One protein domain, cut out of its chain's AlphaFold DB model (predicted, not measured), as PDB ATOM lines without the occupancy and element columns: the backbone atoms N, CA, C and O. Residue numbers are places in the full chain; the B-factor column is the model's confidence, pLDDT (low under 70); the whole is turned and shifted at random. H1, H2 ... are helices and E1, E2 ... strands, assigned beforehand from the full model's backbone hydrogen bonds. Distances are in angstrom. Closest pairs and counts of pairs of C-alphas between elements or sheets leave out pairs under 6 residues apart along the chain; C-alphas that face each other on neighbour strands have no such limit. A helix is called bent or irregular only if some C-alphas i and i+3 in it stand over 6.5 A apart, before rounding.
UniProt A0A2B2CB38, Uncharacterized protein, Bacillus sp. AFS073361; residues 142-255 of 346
ATOM      1  N   THR A 142       3.909 -15.208  28.832       84.25
ATOM      2  CA  THR A 142       3.037 -15.579  29.945       84.25
ATOM      3  C   THR A 142       1.965 -16.557  29.490       84.25
ATOM      4  O   THR A 142       1.679 -17.491  30.228       84.25
ATOM      5  N   ASP A 143       1.447 -16.397  28.271       85.75
ATOM      6  CA  ASP A 143       0.476 -17.334  27.692       85.75
ATOM      7  C   ASP A 143       1.133 -18.704  27.484       85.75
ATOM      8  O   ASP A 143       0.656 -19.691  28.025       85.75
ATOM      9  N   LEU A 144       2.330 -18.749  26.877       84.75
ATOM     10  CA  LEU A 144       3.112 -19.991  26.757       84.75
ATOM     11  C   LEU A 144       3.383 -20.665  28.105       84.75
ATOM     12  O   LEU A 144       3.337 -21.886  28.216       84.75
ATOM     13  N   TYR A 145       3.711 -19.882  29.130       89.06
ATOM     14  CA  TYR A 145       3.902 -20.415  30.473       89.06
ATOM     15  C   TYR A 145       2.597 -20.967  31.058       89.06
ATOM     16  O   TYR A 145       2.621 -22.038  31.659       89.06
ATOM     17  N   SER A 146       1.488 -20.246  30.890       89.12
ATOM     18  CA  SER A 146       0.180 -20.621  31.433       89.12
ATOM     19  C   SER A 146      -0.335 -21.898  30.775       89.12
ATOM     20  O   SER A 146      -0.686 -22.825  31.496       89.12
ATOM     21  N   ASP A 147      -0.224 -22.011  29.449       89.44
ATOM     22  CA  ASP A 147      -0.605 -23.212  28.695       89.44
ATOM     23  C   ASP A 147       0.135 -24.459  29.214       89.44
ATOM     24  O   ASP A 147      -0.470 -25.486  29.517       89.44
ATOM     25  N   PHE A 148       1.461 -24.373  29.383       90.81
ATOM     26  CA  PHE A 148       2.247 -25.488  29.923       90.81
ATOM     27  C   PHE A 148       1.926 -25.771  31.390       90.81
ATOM     28  O   PHE A 148       1.877 -26.934  31.788       90.81
ATOM     29  N   LYS A 149       1.718 -24.727  32.197       91.81
ATOM     30  CA  LYS A 149       1.365 -24.869  33.610       91.81
ATOM     31  C   LYS A 149       0.056 -25.640  33.764       91.81
ATOM     32  O   LYS A 149       0.025 -26.600  34.528       91.81
ATOM     33  N   GLU A 150      -0.978 -25.258  33.022       92.31
ATOM     34  CA  GLU A 150      -2.293 -25.904  33.059       92.31
ATOM     35  C   GLU A 150      -2.207 -27.380  32.662       92.31
ATOM     36  O   GLU A 150      -2.755 -28.235  33.355       92.31
ATOM     37  N   ILE A 151      -1.453 -27.704  31.606       90.94
ATOM     38  CA  ILE A 151      -1.257 -29.095  31.172       90.94
ATOM     39  C   ILE A 151      -0.509 -29.908  32.238       90.94
ATOM     40  O   ILE A 151      -0.893 -31.037  32.540       90.94
ATOM     41  N   ILE A 152       0.551 -29.350  32.831       90.19
ATOM     42  CA  ILE A 152       1.332 -30.024  33.881       90.19
ATOM     43  C   ILE A 152       0.465 -30.274  35.122       90.19
ATOM     44  O   ILE A 152       0.486 -31.374  35.678       90.19
ATOM     45  N   GLU A 153      -0.308 -29.275  35.554       91.50
ATOM     46  CA  GLU A 153      -1.218 -29.390  36.698       91.50
ATOM     47  C   GLU A 153      -2.333 -30.405  36.424       91.50
ATOM     48  O   GLU A 153      -2.623 -31.248  37.276       91.50
ATOM     49  N   PHE A 154      -2.898 -30.401  35.214       90.50
ATOM     50  CA  PHE A 154      -3.885 -31.390  34.788       90.50
ATOM     51  C   PHE A 154      -3.314 -32.813  34.789       90.50
ATOM     52  O   PHE A 154      -3.940 -33.719  35.340       90.50
ATOM     53  N   ASN A 155      -2.108 -33.012  34.249       88.25
ATOM     54  CA  ASN A 155      -1.426 -34.309  34.261       88.25
ATOM     55  C   ASN A 155      -1.194 -34.804  35.695       88.25
ATOM     56  O   ASN A 155      -1.441 -35.970  35.993       88.25
ATOM     57  N   ALA A 156      -0.785 -33.921  36.610       88.00
ATOM     58  CA  ALA A 156      -0.604 -34.275  38.016       88.00
ATOM     59  C   ALA A 156      -1.928 -34.675  38.693       88.00
ATOM     60  O   ALA A 156      -1.981 -35.669  39.419       88.00
ATOM     61  N   LEU A 157      -3.013 -33.938  38.436       90.19
ATOM     62  CA  LEU A 157      -4.339 -34.258  38.972       90.19
ATOM     63  C   LEU A 157      -4.885 -35.576  38.411       90.19
ATOM     64  O   LEU A 157      -5.391 -36.397  39.176       90.19
ATOM     65  N   ARG A 158      -4.747 -35.805  37.099       87.00
ATOM     66  CA  ARG A 158      -5.141 -37.060  36.441       87.00
ATOM     67  C   ARG A 158      -4.379 -38.244  37.030       87.00
ATOM     68  O   ARG A 158      -5.001 -39.247  37.370       87.00
ATOM     69  N   TYR A 159      -3.066 -38.108  37.207       85.56
ATOM     70  CA  TYR A 159      -2.224 -39.120  37.841       85.56
ATOM     71  C   TYR A 159      -2.714 -39.479  39.253       85.56
ATOM     72  O   TYR A 159      -2.941 -40.651  39.556       85.56
ATOM     73  N   LEU A 160      -2.964 -38.476  40.104       88.81
ATOM     74  CA  LEU A 160      -3.481 -38.694  41.460       88.81
ATOM     75  C   LEU A 160      -4.872 -39.344  41.462       88.81
ATOM     76  O   LEU A 160      -5.155 -40.195  42.308       88.81
ATOM     77  N   ALA A 161      -5.743 -38.962  40.527       89.00
ATOM     78  CA  ALA A 161      -7.074 -39.545  40.398       89.00
ATOM     79  C   ALA A 161      -7.013 -41.026  39.994       89.00
ATOM     80  O   ALA A 161      -7.723 -41.841  40.586       89.00
ATOM     81  N   LEU A 162      -6.148 -41.383  39.040       85.88
ATOM     82  CA  LEU A 162      -5.940 -42.768  38.606       85.88
ATOM     83  C   LEU A 162      -5.377 -43.633  39.734       85.88
ATOM     84  O   LEU A 162      -5.945 -44.682  40.028       85.88
ATOM     85  N   LEU A 163      -4.350 -43.153  40.442       87.94
ATOM     86  CA  LEU A 163      -3.814 -43.849  41.614       87.94
ATOM     87  C   LEU A 163      -4.880 -44.079  42.692       87.94
ATOM     88  O   LEU A 163      -4.937 -45.147  43.297       87.94
ATOM     89  N   LYS A 164      -5.744 -43.087  42.933       91.00
ATOM     90  CA  LYS A 164      -6.814 -43.193  43.933       91.00
ATOM     91  C   LYS A 164      -7.911 -44.184  43.531       91.00
ATOM     92  O   LYS A 164      -8.527 -44.780  44.408       91.00
ATOM     93  N   THR A 165      -8.200 -44.307  42.238       90.81
ATOM     94  CA  THR A 165      -9.325 -45.106  41.723       90.81
ATOM     95  C   THR A 165      -8.935 -46.541  41.402       90.81
ATOM     96  O   THR A 165      -9.698 -47.451  41.715       90.81
ATOM     97  N   PHE A 166      -7.754 -46.748  40.824       90.06
ATOM     98  CA  PHE A 166      -7.311 -48.040  40.299       90.06
ATOM     99  C   PHE A 166      -6.037 -48.568  40.980       90.06
ATOM    100  O   PHE A 166      -5.563 -49.646  40.641       90.06
ATOM    101  N   GLY A 167      -5.480 -47.846  41.961       88.62
ATOM    102  CA  GLY A 167      -4.274 -48.271  42.672       88.62
ATOM    103  C   GLY A 167      -3.013 -48.210  41.804       88.62
ATOM    104  O   GLY A 167      -2.922 -47.416  40.869       88.62
ATOM    105  N   MET A 168      -2.016 -49.034  42.137       86.94
ATOM    106  CA  MET A 168      -0.726 -49.061  41.429       86.94
ATOM    107  C   MET A 168      -0.832 -49.666  40.024       86.94
ATOM    108  O   MET A 168      -0.050 -49.293  39.155       86.94
ATOM    109  N   ASP A 169      -1.831 -50.514  39.775       84.38
ATOM    110  CA  ASP A 169      -2.064 -51.156  38.472       84.38
ATOM    111  C   ASP A 169      -2.394 -50.122  37.373       84.38
ATOM    112  O   ASP A 169      -2.170 -50.348  36.187       84.38
ATOM    113  N   ALA A 170      -2.855 -48.928  37.766       75.88
ATOM    114  CA  ALA A 170      -3.121 -47.806  36.865       75.88
ATOM    115  C   ALA A 170      -1.853 -47.213  36.221       75.88
ATOM    116  O   ALA A 170      -1.949 -46.514  35.210       75.88
ATOM    117  N   LEU A 171      -0.677 -47.444  36.821       73.25
ATOM    118  CA  LEU A 171       0.595 -46.877  36.366       73.25
ATOM    119  C   LEU A 171       1.050 -47.475  35.037       73.25
ATOM    120  O   LEU A 171       1.638 -46.761  34.231       73.25
ATOM    121  N   GLU A 172       0.735 -48.747  34.781       74.44
ATOM    122  CA  GLU A 172       1.047 -49.413  33.509       74.44
ATOM    123  C   GLU A 172       0.248 -48.818  32.343       74.44
ATOM    124  O   GLU A 172       0.708 -48.816  31.209       74.44
ATOM    125  N   CYS A 173      -0.921 -48.233  32.621       67.81
ATOM    126  CA  CYS A 173      -1.728 -47.525  31.624       67.81
ATOM    127  C   CYS A 173      -1.263 -46.073  31.395       67.81
ATOM    128  O   CYS A 173      -1.819 -45.373  30.548       67.81
ATOM    129  N   TYR A 174      -0.268 -45.595  32.150       69.38
ATOM    130  CA  TYR A 174       0.255 -44.230  32.084       69.38
ATOM    131  C   TYR A 174       1.449 -44.132  31.114       69.38
ATOM    132  O   TYR A 174       2.484 -43.555  31.433       69.38
ATOM    133  N   GLU A 175       1.309 -44.711  29.915       62.84
ATOM    134  CA  GLU A 175       2.301 -44.632  28.823       62.84
ATOM    135  C   GLU A 175       2.221 -43.317  28.019       62.84
ATOM    136  O   GLU A 175       3.030 -43.072  27.122       62.84
ATOM    137  N   GLU A 176       1.249 -42.447  28.312       66.94
ATOM    138  CA  GLU A 176       1.095 -41.171  27.612       66.94
ATOM    139  C   GLU A 176       2.249 -40.199  27.916       66.94
ATOM    140  O   GLU A 176       2.759 -40.115  29.034       66.94
ATOM    141  N   VAL A 177       2.642 -39.418  26.903       68.38
ATOM    142  CA  VAL A 177       3.700 -38.402  27.002       68.38
ATOM    143  C   VAL A 177       3.315 -37.352  28.051       68.38
ATOM    144  O   VAL A 177       2.519 -36.449  27.792       68.38
ATOM    145  N   ILE A 178       3.902 -37.457  29.244       82.12
ATOM    146  CA  ILE A 178       3.736 -36.474  30.315       82.12
ATOM    147  C   ILE A 178       4.488 -35.213  29.912       82.12
ATOM    148  O   ILE A 178       5.716 -35.197  29.879       82.12
ATOM    149  N   VAL A 179       3.753 -34.137  29.653       86.31
ATOM    150  CA  VAL A 179       4.361 -32.816  29.483       86.31
ATOM    151  C   VAL A 179       4.956 -32.378  30.818       86.31
ATOM    152  O   VAL A 179       4.278 -32.384  31.846       86.31
ATOM    153  N   THR A 180       6.226 -31.988  30.797       89.62
ATOM    154  CA  THR A 180       7.001 -31.567  31.964       89.62
ATOM    155  C   THR A 180       7.520 -30.137  31.825       89.62
ATOM    156  O   THR A 180       7.541 -29.525  30.753       89.62
ATOM    157  N   TRP A 181       8.057 -29.595  32.922       90.69
ATOM    158  CA  TRP A 181       8.795 -28.332  32.884       90.69
ATOM    159  C   TRP A 181      10.076 -28.393  32.033       90.69
ATOM    160  O   TRP A 181      10.594 -27.344  31.642       90.69
ATOM    161  N   ALA A 182      10.618 -29.583  31.746       91.12
ATOM    162  CA  ALA A 182      11.723 -29.723  30.801       91.12
ATOM    163  C   ALA A 182      11.252 -29.434  29.370       91.12
ATOM    164  O   ALA A 182      11.902 -28.650  28.677       91.12
ATOM    165  N   ASP A 183      10.077 -29.943  28.997       89.62
ATOM    166  CA  ASP A 183       9.456 -29.686  27.695       89.62
ATOM    167  C   ASP A 183       9.142 -28.201  27.519       89.62
ATOM    168  O   ASP A 183       9.494 -27.620  26.496       89.62
ATOM    169  N   TYR A 184       8.616 -27.537  28.559       88.94
ATOM    170  CA  TYR A 184       8.441 -26.078  28.552       88.94
ATOM    171  C   TYR A 184       9.758 -25.339  28.276       88.94
ATOM    172  O   TYR A 184       9.787 -24.385  27.501       88.94
ATOM    173  N   ARG A 185      10.869 -25.748  28.906       90.62
ATOM    174  CA  ARG A 185      12.172 -25.086  28.709       90.62
ATOM    175  C   ARG A 185      12.696 -25.271  27.292       90.62
ATOM    176  O   ARG A 185      13.228 -24.309  26.735       90.62
ATOM    177  N   GLU A 186      12.563 -26.463  26.719       90.25
ATOM    178  CA  GLU A 186      12.955 -26.711  25.329       90.25
ATOM    179  C   GLU A 186      12.055 -25.954  24.357       90.25
ATOM    180  O   GLU A 186      12.551 -25.264  23.464       90.25
ATOM    181  N   GLU A 187      10.745 -25.975  24.588       88.38
ATOM    182  CA  GLU A 187       9.784 -25.243  23.775       88.38
ATOM    183  C   GLU A 187      10.065 -23.742  23.837       88.38
ATOM    184  O   GLU A 187      10.246 -23.097  22.807       88.38
ATOM    185  N   ARG A 188      10.269 -23.179  25.031       87.56
ATOM    186  CA  ARG A 188      10.591 -21.761  25.235       87.56
ATOM    187  C   ARG A 188      11.806 -21.299  24.428       87.56
ATOM    188  O   ARG A 188      11.807 -20.141  23.998       87.56
ATOM    189  N   LYS A 189      12.818 -22.146  24.192       88.62
ATOM    190  CA  LYS A 189      13.993 -21.801  23.360       88.62
ATOM    191  C   LYS A 189      13.631 -21.580  21.887       88.62
ATOM    192  O   LYS A 189      14.319 -20.815  21.207       88.62
ATOM    193  N   LYS A 190      12.542 -22.187  21.408       87.62
ATOM    194  CA  LYS A 190      12.035 -22.044  20.033       87.62
ATOM    195  C   LYS A 190      11.316 -20.711  19.799       87.62
ATOM    196  O   LYS A 190      11.123 -20.317  18.648       87.62
ATOM    197  N   TRP A 191      10.982 -19.982  20.866       86.81
ATOM    198  CA  TRP A 191      10.262 -18.708  20.817       86.81
ATOM    199  C   TRP A 191      11.161 -17.515  21.163       86.81
ATOM    200  O   TRP A 191      11.922 -17.516  22.136       86.81
ATOM    201  N   LYS A 192      11.039 -16.425  20.399       88.88
ATOM    202  CA  LYS A 192      11.701 -15.142  20.686       88.88
ATOM    203  C   LYS A 192      10.679 -14.056  20.963       88.88
ATOM    204  O   LYS A 192       9.677 -13.945  20.266       88.88
ATOM    205  N   ARG A 193      10.975 -13.203  21.945       90.31
ATOM    206  CA  ARG A 193      10.210 -11.977  22.186       90.31
ATOM    207  C   ARG A 193      10.511 -10.961  21.088       90.31
ATOM    208  O   ARG A 193      11.668 -10.784  20.704       90.31
ATOM    209  N   CYS A 194       9.481 -10.274  20.606       91.62
ATOM    210  CA  CYS A 194       9.660  -9.107  19.752       91.62
ATOM    211  C   CYS A 194      10.511  -8.041  20.462       91.62
ATOM    212  O   CYS A 194      10.278  -7.724  21.624       91.62
ATOM    213  N   LYS A 195      11.496  -7.468  19.764       93.75
ATOM    214  CA  LYS A 195      12.354  -6.402  20.309       93.75
ATOM    215  C   LYS A 195      11.689  -5.019  20.293       93.75
ATOM    216  O   LYS A 195      12.244  -4.084  20.860       93.75
ATOM    217  N   HIS A 196      10.534  -4.870  19.644       94.19
ATOM    218  CA  HIS A 196       9.787  -3.616  19.693       94.19
ATOM    219  C   HIS A 196       9.207  -3.407  21.096       94.19
ATOM    220  O   HIS A 196       8.535  -4.296  21.616       94.19
ATOM    221  N   ARG A 197       9.455  -2.235  21.690       92.00
ATOM    222  CA  ARG A 197       9.115  -1.933  23.097       92.00
ATOM    223  C   ARG A 197       7.639  -2.117  23.431       92.00
ATOM    224  O   ARG A 197       7.327  -2.618  24.503       92.00
ATOM    225  N   PHE A 198       6.764  -1.776  22.490       93.06
ATOM    226  CA  PHE A 198       5.311  -1.812  22.663       93.06
ATOM    227  C   PHE A 198       4.673  -3.082  22.085       93.06
ATOM    228  O   PHE A 198       3.473  -3.124  21.821       93.06
ATOM    229  N   CYS A 199       5.469  -4.126  21.839       91.19
ATOM    230  CA  CYS A 199       4.987  -5.418  21.368       91.19
ATOM    231  C   CYS A 199       5.390  -6.515  22.351       91.19
ATOM    232  O   CYS A 199       6.575  -6.777  22.573       91.19
ATOM    233  N   LEU A 200       4.388  -7.185  22.916       88.88
ATOM    234  CA  LEU A 200       4.589  -8.300  23.842       88.88
ATOM    235  C   LEU A 200       4.592  -9.657  23.135       88.88
ATOM    236  O   LEU A 200       4.864 -10.672  23.771       88.88
ATOM    237  N   CYS A 201       4.341  -9.669  21.821       89.19
ATOM    238  CA  CYS A 201       4.279 -10.900  21.049       89.19
ATOM    239  C   CYS A 201       5.592 -11.680  21.122       89.19
ATOM    240  O   CYS A 201       6.689 -11.129  20.932       89.19
ATOM    241  N   VAL A 202       5.458 -12.990  21.277       88.38
ATOM    242  CA  VAL A 202       6.503 -13.941  20.913       88.38
ATOM    243  C   VAL A 202       6.291 -14.441  19.491       88.38
ATOM    244  O   VAL A 202       5.189 -14.397  18.950       88.38
ATOM    245  N   PHE A 203       7.366 -14.870  18.843       87.00
ATOM    246  CA  PHE A 203       7.296 -15.481  17.523       87.00
ATOM    247  C   PHE A 203       8.221 -16.699  17.440       87.00
ATOM    248  O   PHE A 203       9.294 -16.687  18.063       87.00
ATOM    249  N   PRO A 204       7.824 -17.731  16.676       85.81
ATOM    250  CA  PRO A 204       8.629 -18.926  16.509       85.81
ATOM    251  C   PRO A 204       9.859 -18.615  15.654       85.81
ATOM    252  O   PRO A 204       9.829 -17.794  14.728       85.81
ATOM    253  N   ILE A 205      10.961 -19.265  15.994       83.69
ATOM    254  CA  ILE A 205      12.234 -19.214  15.266       83.69
ATOM    255  C   ILE A 205      12.486 -20.558  14.587       83.69
ATOM    256  O   ILE A 205      13.131 -20.608  13.538       83.69
ATOM    257  N   ASP A 206      11.989 -21.629  15.201       78.94
ATOM    258  CA  ASP A 206      12.152 -22.981  14.701       78.94
ATOM    259  C   ASP A 206      11.085 -23.340  13.673       78.94
ATOM    260  O   ASP A 206       9.935 -22.928  13.813       78.94
ATOM    261  N   ALA A 207      11.491 -24.076  12.637       67.94
ATOM    262  CA  ALA A 207      10.673 -24.392  11.467       67.94
ATOM    263  C   ALA A 207       9.407 -25.183  11.830       67.94
ATOM    264  O   ALA A 207       8.355 -24.937  11.242       67.94
ATOM    265  N   ASP A 208       9.509 -26.050  12.833       70.88
ATOM    266  CA  ASP A 208       8.458 -26.994  13.225       70.88
ATOM    267  C   ASP A 208       7.242 -26.294  13.854       70.88
ATOM    268  O   ASP A 208       6.123 -26.790  13.788       70.88
ATOM    269  N   ASN A 209       7.433 -25.081  14.380       67.94
ATOM    270  CA  ASN A 209       6.385 -24.299  15.040       67.94
ATOM    271  C   ASN A 209       5.698 -23.288  14.105       67.94
ATOM    272  O   ASN A 209       4.931 -22.426  14.550       67.94
ATOM    273  N   PHE A 210       5.979 -23.331  12.799       64.69
ATOM    274  CA  PHE A 210       5.310 -22.471  11.830       64.69
ATOM    275  C   PHE A 210       4.016 -23.132  11.339       64.69
ATOM    276  O   PHE A 210       4.034 -23.927  10.406       64.69
ATOM    277  N   GLN A 211       2.871 -22.726  11.897       62.12
ATOM    278  CA  GLN A 211       1.529 -23.026  11.364       62.12
ATOM    279  C   GLN A 211       1.313 -22.349   9.987       62.12
ATOM    280  O   GLN A 211       0.612 -21.343   9.873       62.12
ATOM    281  N   GLY A 212       2.012 -22.799   8.941       60.69
ATOM    282  CA  GLY A 212       1.895 -22.280   7.569       60.69
ATOM    283  C   GLY A 212       2.512 -20.893   7.315       60.69
ATOM    284  O   GLY A 212       2.391 -20.348   6.218       60.69
ATOM    285  N   LYS A 213       3.196 -20.291   8.297       65.56
ATOM    286  CA  LYS A 213       3.895 -19.000   8.134       65.56
ATOM    287  C   LYS A 213       5.332 -19.216   7.636       65.56
ATOM    288  O   LYS A 213       5.973 -20.206   7.957       65.56
ATOM    289  N   LYS A 214       5.881 -18.269   6.866       66.38
ATOM    290  CA  LYS A 214       7.272 -18.359   6.376       66.38
ATOM    291  C   LYS A 214       8.263 -18.407   7.547       66.38
ATOM    292  O   LYS A 214       8.224 -17.517   8.401       66.38
ATOM    293  N   LYS A 215       9.184 -19.382   7.517       68.69
ATOM    294  CA  LYS A 215      10.300 -19.502   8.468       68.69
ATOM    295  C   LYS A 215      11.029 -18.168   8.594       68.69
ATOM    296  O   LYS A 215      11.449 -17.571   7.599       68.69
ATOM    297  N   ARG A 216      11.194 -17.696   9.826       73.75
ATOM    298  CA  ARG A 216      11.993 -16.503  10.114       73.75
ATOM    299  C   ARG A 216      13.435 -16.890  10.354       73.75
ATOM    300  O   ARG A 216      13.735 -17.952  10.886       73.75
ATOM    301  N   LYS A 217      14.341 -16.003   9.954       78.69
ATOM    302  CA  LYS A 217      15.759 -16.203  10.215       78.69
ATOM    303  C   LYS A 217      16.021 -16.197  11.724       78.69
ATOM    304  O   LYS A 217      15.357 -15.484  12.478       78.69
ATOM    305  N   ARG A 218      17.033 -16.954  12.156       77.06
ATOM    306  CA  ARG A 218      17.426 -17.059  13.571       77.06
ATOM    307  C   ARG A 218      17.814 -15.704  14.177       77.06
ATOM    308  O   ARG A 218      17.635 -15.503  15.376       77.06
ATOM    309  N   ASP A 219      18.305 -14.772  13.369       83.81
ATOM    310  CA  ASP A 219      18.697 -13.406  13.732       83.81
ATOM    311  C   ASP A 219      17.537 -12.389  13.701       83.81
ATOM    312  O   ASP A 219      17.742 -11.211  14.008       83.81
ATOM    313  N   ALA A 220      16.310 -12.819  13.383       87.81
ATOM    314  CA  ALA A 220      15.145 -11.945  13.401       87.81
ATOM    315  C   ALA A 220      14.934 -11.340  14.800       87.81
ATOM    316  O   ALA A 220      14.884 -12.042  15.812       87.81
ATOM    317  N   LYS A 221      14.798 -10.009  14.847       92.38
ATOM    318  CA  LYS A 221      14.595  -9.234  16.085       92.38
ATOM    319  C   LYS A 221      13.128  -8.886  16.342       92.38
ATOM    320  O   LYS A 221      12.766  -8.583  17.472       92.38
ATOM    321  N   TYR A 222      12.286  -8.907  15.311       92.50
ATOM    322  CA  TYR A 222      10.907  -8.424  15.373       92.50
ATOM    323  C   TYR A 222       9.923  -9.478  14.876       92.50
ATOM    324  O   TYR A 222      10.250 -10.259  13.979       92.50
ATOM    325  N   CYS A 223       8.701  -9.451  15.412       89.31
ATOM    326  CA  CYS A 223       7.619 -10.369  15.045       89.31
ATOM    327  C   CYS A 223       6.906  -9.992  13.734       89.31
ATOM    328  O   CYS A 223       6.174 -10.808  13.187       89.31
ATOM    329  N   CYS A 224       7.153  -8.813  13.151       88.62
ATOM    330  CA  CYS A 224       6.696  -8.404  11.813       88.62
ATOM    331  C   CYS A 224       7.481  -7.180  11.308       88.62
ATOM    332  O   CYS A 224       8.266  -6.594  12.056       88.62
ATOM    333  N   ARG A 225       7.279  -6.810  10.035       91.06
ATOM    334  CA  ARG A 225       7.868  -5.600   9.437       91.06
ATOM    335  C   ARG A 225       7.363  -4.330  10.129       91.06
ATOM    336  O   ARG A 225       8.176  -3.486  10.479       91.06
ATOM    337  N   THR A 226       6.068  -4.266  10.432       92.00
ATOM    338  CA  THR A 226       5.447  -3.145  11.150       92.00
ATOM    339  C   THR A 226       6.106  -2.893  12.505       92.00
ATOM    340  O   THR A 226       6.402  -1.757  12.834       92.00
ATOM    341  N   CYS A 227       6.443  -3.932  13.279       93.56
ATOM    342  CA  CYS A 227       7.157  -3.746  14.548       93.56
ATOM    343  C   CYS A 227       8.587  -3.212  14.373       93.56
ATOM    344  O   CYS A 227       9.081  -2.524  15.260       93.56
ATOM    345  N   ASN A 228       9.260  -3.516  13.260       93.81
ATOM    346  CA  ASN A 228      10.569  -2.931  12.961       93.81
ATOM    347  C   ASN A 228      10.440  -1.430  12.649       93.81
ATOM    348  O   ASN A 228      11.199  -0.619  13.173       93.81
ATOM    349  N   GLU A 229       9.454  -1.068  11.826       94.00
ATOM    350  CA  GLU A 229       9.149   0.324  11.473       94.00
ATOM    351  C   GLU A 229       8.695   1.121  12.706       94.00
ATOM    352  O   GLU A 229       9.228   2.197  12.966       94.00
ATOM    353  N   ASN A 230       7.820   0.550  13.538       93.25
ATOM    354  CA  ASN A 230       7.353   1.176  14.774       93.25
ATOM    355  C   ASN A 230       8.466   1.322  15.816       93.25
ATOM    356  O   ASN A 230       8.509   2.332  16.502       93.25
ATOM    357  N   GLU A 231       9.403   0.372  15.936       95.31
ATOM    358  CA  GLU A 231      10.560   0.551  16.828       95.31
ATOM    359  C   GLU A 231      11.469   1.689  16.359       95.31
ATOM    360  O   GLU A 231      12.003   2.421  17.194       95.31
ATOM    361  N   LYS A 232      11.641   1.862  15.042       95.38
ATOM    362  CA  LYS A 232      12.346   3.025  14.498       95.38
ATOM    363  C   LYS A 232      11.587   4.309  14.837       95.38
ATOM    364  O   LYS A 232      12.176   5.206  15.427       95.38
ATOM    365  N   TYR A 233      10.282   4.346  14.576       93.94
ATOM    366  CA  TYR A 233       9.438   5.496  14.894       93.94
ATOM    367  C   TYR A 233       9.475   5.861  16.385       93.94
ATOM    368  O   TYR A 233       9.647   7.026  16.720       93.94
ATOM    369  N   SER A 234       9.400   4.888  17.295       94.56
ATOM    370  CA  SER A 234       9.509   5.131  18.740       94.56
ATOM    371  C   SER A 234      10.849   5.757  19.129       94.56
ATOM    372  O   SER A 234      10.894   6.627  19.996       94.56
ATOM    373  N   ARG A 235      11.953   5.350  18.491       95.38
ATOM    374  CA  ARG A 235      13.267   5.980  18.708       95.38
ATOM    375  C   ARG A 235      13.298   7.403  18.173       95.38
ATOM    376  O   ARG A 235      13.750   8.291  18.884       95.38
ATOM    377  N   ASP A 236      12.738   7.623  16.988       94.12
ATOM    378  CA  ASP A 236      12.610   8.960  16.410       94.12
ATOM    379  C   ASP A 236      11.734   9.867  17.306       94.12
ATOM    380  O   ASP A 236      12.004  11.059  17.446       94.12
ATOM    381  N   CYS A 237      10.703   9.323  17.969       92.75
ATOM    382  CA  CYS A 237       9.913  10.033  18.983       92.75
ATOM    383  C   CYS A 237      10.751  10.392  20.211       92.75
ATOM    384  O   CYS A 237      10.715  11.534  20.659       92.75
ATOM    385  N   TYR A 238      11.564   9.464  20.712       95.44
ATOM    386  CA  TYR A 238      12.466   9.726  21.835       95.44
ATOM    387  C   TYR A 238      13.485  10.826  21.521       95.44
ATOM    388  O   TYR A 238      13.680  11.749  22.310       95.44
ATOM    389  N   ASP A 239      14.100  10.778  20.341       94.12
ATOM    390  CA  ASP A 239      15.087  11.774  19.919       94.12
ATOM    391  C   ASP A 239      14.458  13.156  19.691       94.12
ATOM    392  O   ASP A 239      15.102  14.182  19.937       94.12
ATOM    393  N   ARG A 240      13.193  13.203  19.249       90.88
ATOM    394  CA  ARG A 240      12.411  14.444  19.174       90.88
ATOM    395  C   ARG A 240      12.066  14.965  20.564       90.88
ATOM    396  O   ARG A 240      12.372  16.117  20.860       90.88
ATOM    397  N   THR A 241      11.482  14.130  21.421       93.25
ATOM    398  CA  THR A 241      11.031  14.525  22.764       93.25
ATOM    399  C   THR A 241      12.179  14.957  23.662       93.25
ATOM    400  O   THR A 241      12.014  15.909  24.412       93.25
ATOM    401  N   LYS A 242      13.380  14.390  23.494       94.50
ATOM    402  CA  LYS A 242      14.607  14.835  24.178       94.50
ATOM    403  C   LYS A 242      14.929  16.323  23.980       94.50
ATOM    404  O   LYS A 242      15.664  16.893  24.776       94.50
ATOM    405  N   LYS A 243      14.426  16.948  22.910       91.56
ATOM    406  CA  LYS A 243      14.644  18.373  22.614       91.56
ATOM    407  C   LYS A 243      13.557  19.288  23.182       91.56
ATOM    408  O   LYS A 243      13.775  20.493  23.220       91.56
ATOM    409  N   ILE A 244      12.388  18.747  23.531       90.31
ATOM    410  CA  ILE A 244      11.182  19.536  23.852       90.31
ATOM    411  C   ILE A 244      10.605  19.249  25.242       90.31
ATOM    412  O   ILE A 244       9.953  20.125  25.801       90.31
ATOM    413  N   LEU A 245      10.832  18.053  25.790       93.06
ATOM    414  CA  LEU A 245      10.380  17.620  27.112       93.06
ATOM    415  C   LEU A 245      11.574  17.515  28.057       93.06
ATOM    416  O   LEU A 245      12.670  17.143  27.631       93.06
ATOM    417  N   ASP A 246      11.333  17.742  29.344       94.12
ATOM    418  CA  ASP A 246      12.357  17.549  30.374       94.12
ATOM    419  C   ASP A 246      12.654  16.050  30.553       94.12
ATOM    420  O   ASP A 246      13.797  15.637  30.755       94.12
ATOM    421  N   ASN A 247      11.619  15.216  30.391       95.12
ATOM    422  CA  ASN A 247      11.701  13.760  30.426       95.12
ATOM    423  C   ASN A 247      11.282  13.165  29.064       95.12
ATOM    424  O   ASN A 247      10.097  13.194  28.727       95.12
ATOM    425  N   PRO A 248      12.212  12.606  28.265       95.00
ATOM    426  CA  PRO A 248      11.899  12.071  26.940       95.00
ATOM    427  C   PRO A 248      11.109  10.758  27.000       95.00
ATOM    428  O   PRO A 248      11.291   9.937  27.905       95.00
ATOM    429  N   THR A 249      10.292  10.519  25.973       96.12
ATOM    430  CA  THR A 249       9.426   9.337  25.862       96.12
ATOM    431  C   THR A 249       9.483   8.697  24.475       96.12
ATOM    432  O   THR A 249       9.727   9.358  23.467       96.12
ATOM    433  N   TYR A 250       9.266   7.382  24.426       95.69
ATOM    434  CA  TYR A 250       9.152   6.595  23.192       95.69
ATOM    435  C   TYR A 250       7.738   6.592  22.596       95.69
ATOM    436  O   TYR A 250       7.528   5.989  21.537       95.69
ATOM    437  N   LEU A 251       6.770   7.184  23.299       94.38
ATOM    438  CA  LEU A 251       5.370   7.198  22.894       94.38
ATOM    439  C   LEU A 251       5.155   7.979  21.584       94.38
ATOM    440  O   LEU A 251       5.982   8.818  21.232       94.38
ATOM    441  N   PRO A 252       4.059   7.717  20.854       91.38
ATOM    442  CA  PRO A 252       3.679   8.493  19.674       91.38
ATOM    443  C   PRO A 252       3.278   9.942  19.983       91.38
ATOM    444  O   PRO A 252       2.851  10.261  21.093       91.38
ATOM    445  N   ASP A 253       3.309  10.790  18.948       89.00
ATOM    446  CA  ASP A 253       3.056  12.238  19.044       89.00
ATOM    447  C   ASP A 253       1.734  12.606  19.727       89.00
ATOM    448  O   ASP A 253       1.679  13.612  20.423       89.00
ATOM    449  N   TRP A 254       0.674  11.806  19.589       87.25
ATOM    450  CA  TRP A 254      -0.626  12.124  20.192       87.25
ATOM    451  C   TRP A 254      -0.599  12.187  21.731       87.25
ATOM    452  O   TRP A 254      -1.456  12.844  22.315       87.25
ATOM    453  N   PHE A 255       0.390  11.572  22.400       87.75
ATOM    454  CA  PHE A 255       0.556  11.667  23.860       87.75
ATOM    455  C   PHE A 255       1.106  13.025  24.319       87.75
ATOM    456  O   PHE A 255       0.949  13.392  25.482       87.75
TER     457      PHE A 255
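This is residues 142 to 255 of the 346 residues of an uncharacterized protein of Bacillus sp. AFS073361 (UniProt A0A2B2CB38). A hairpin of helices H1 and H2, a small strand hairpin of E1 and E2, and helix H3 follow each other along an extended rod. The printed part has 114 residues, with three named helices and two named strands in the order H1, H2, E1, E2, H3; the class is mostly helix, with helices holding 57 and strands 6 of the 63 residues in named elements, and the C-alphas span 73 by 32 by 19 A. The radius of gyration of the C-alphas is 22.2 A.

H1, residues 142 to 171, begins at (3.037, -15.579, 29.945) and is irregular: C-alphas 165 and 168 are 9.5 A apart. H2 is residues 181 to 190, E1 191 to 193, E2 202 to 204. H3, residues 225 to 241, 24.3 A long, ends at (11.031, 14.525, 22.764).

H1 and H2 touch at a shallow tilt of 30 degrees, opposite ways; the closest C-alphas, of Phe 148 and Tyr 184, are 6.4 A apart. Across antiparallel E1 and E2, N 192 and O 203 are within hydrogen-bond range, 2.9 A. H3 has every O i to N i+4 pair within range, H1 22 of 26, H2 5 of 6.

A long link joins E2 to H3. The pLDDT is under 70 at residues 173 to 177, 207 and 209 to 215.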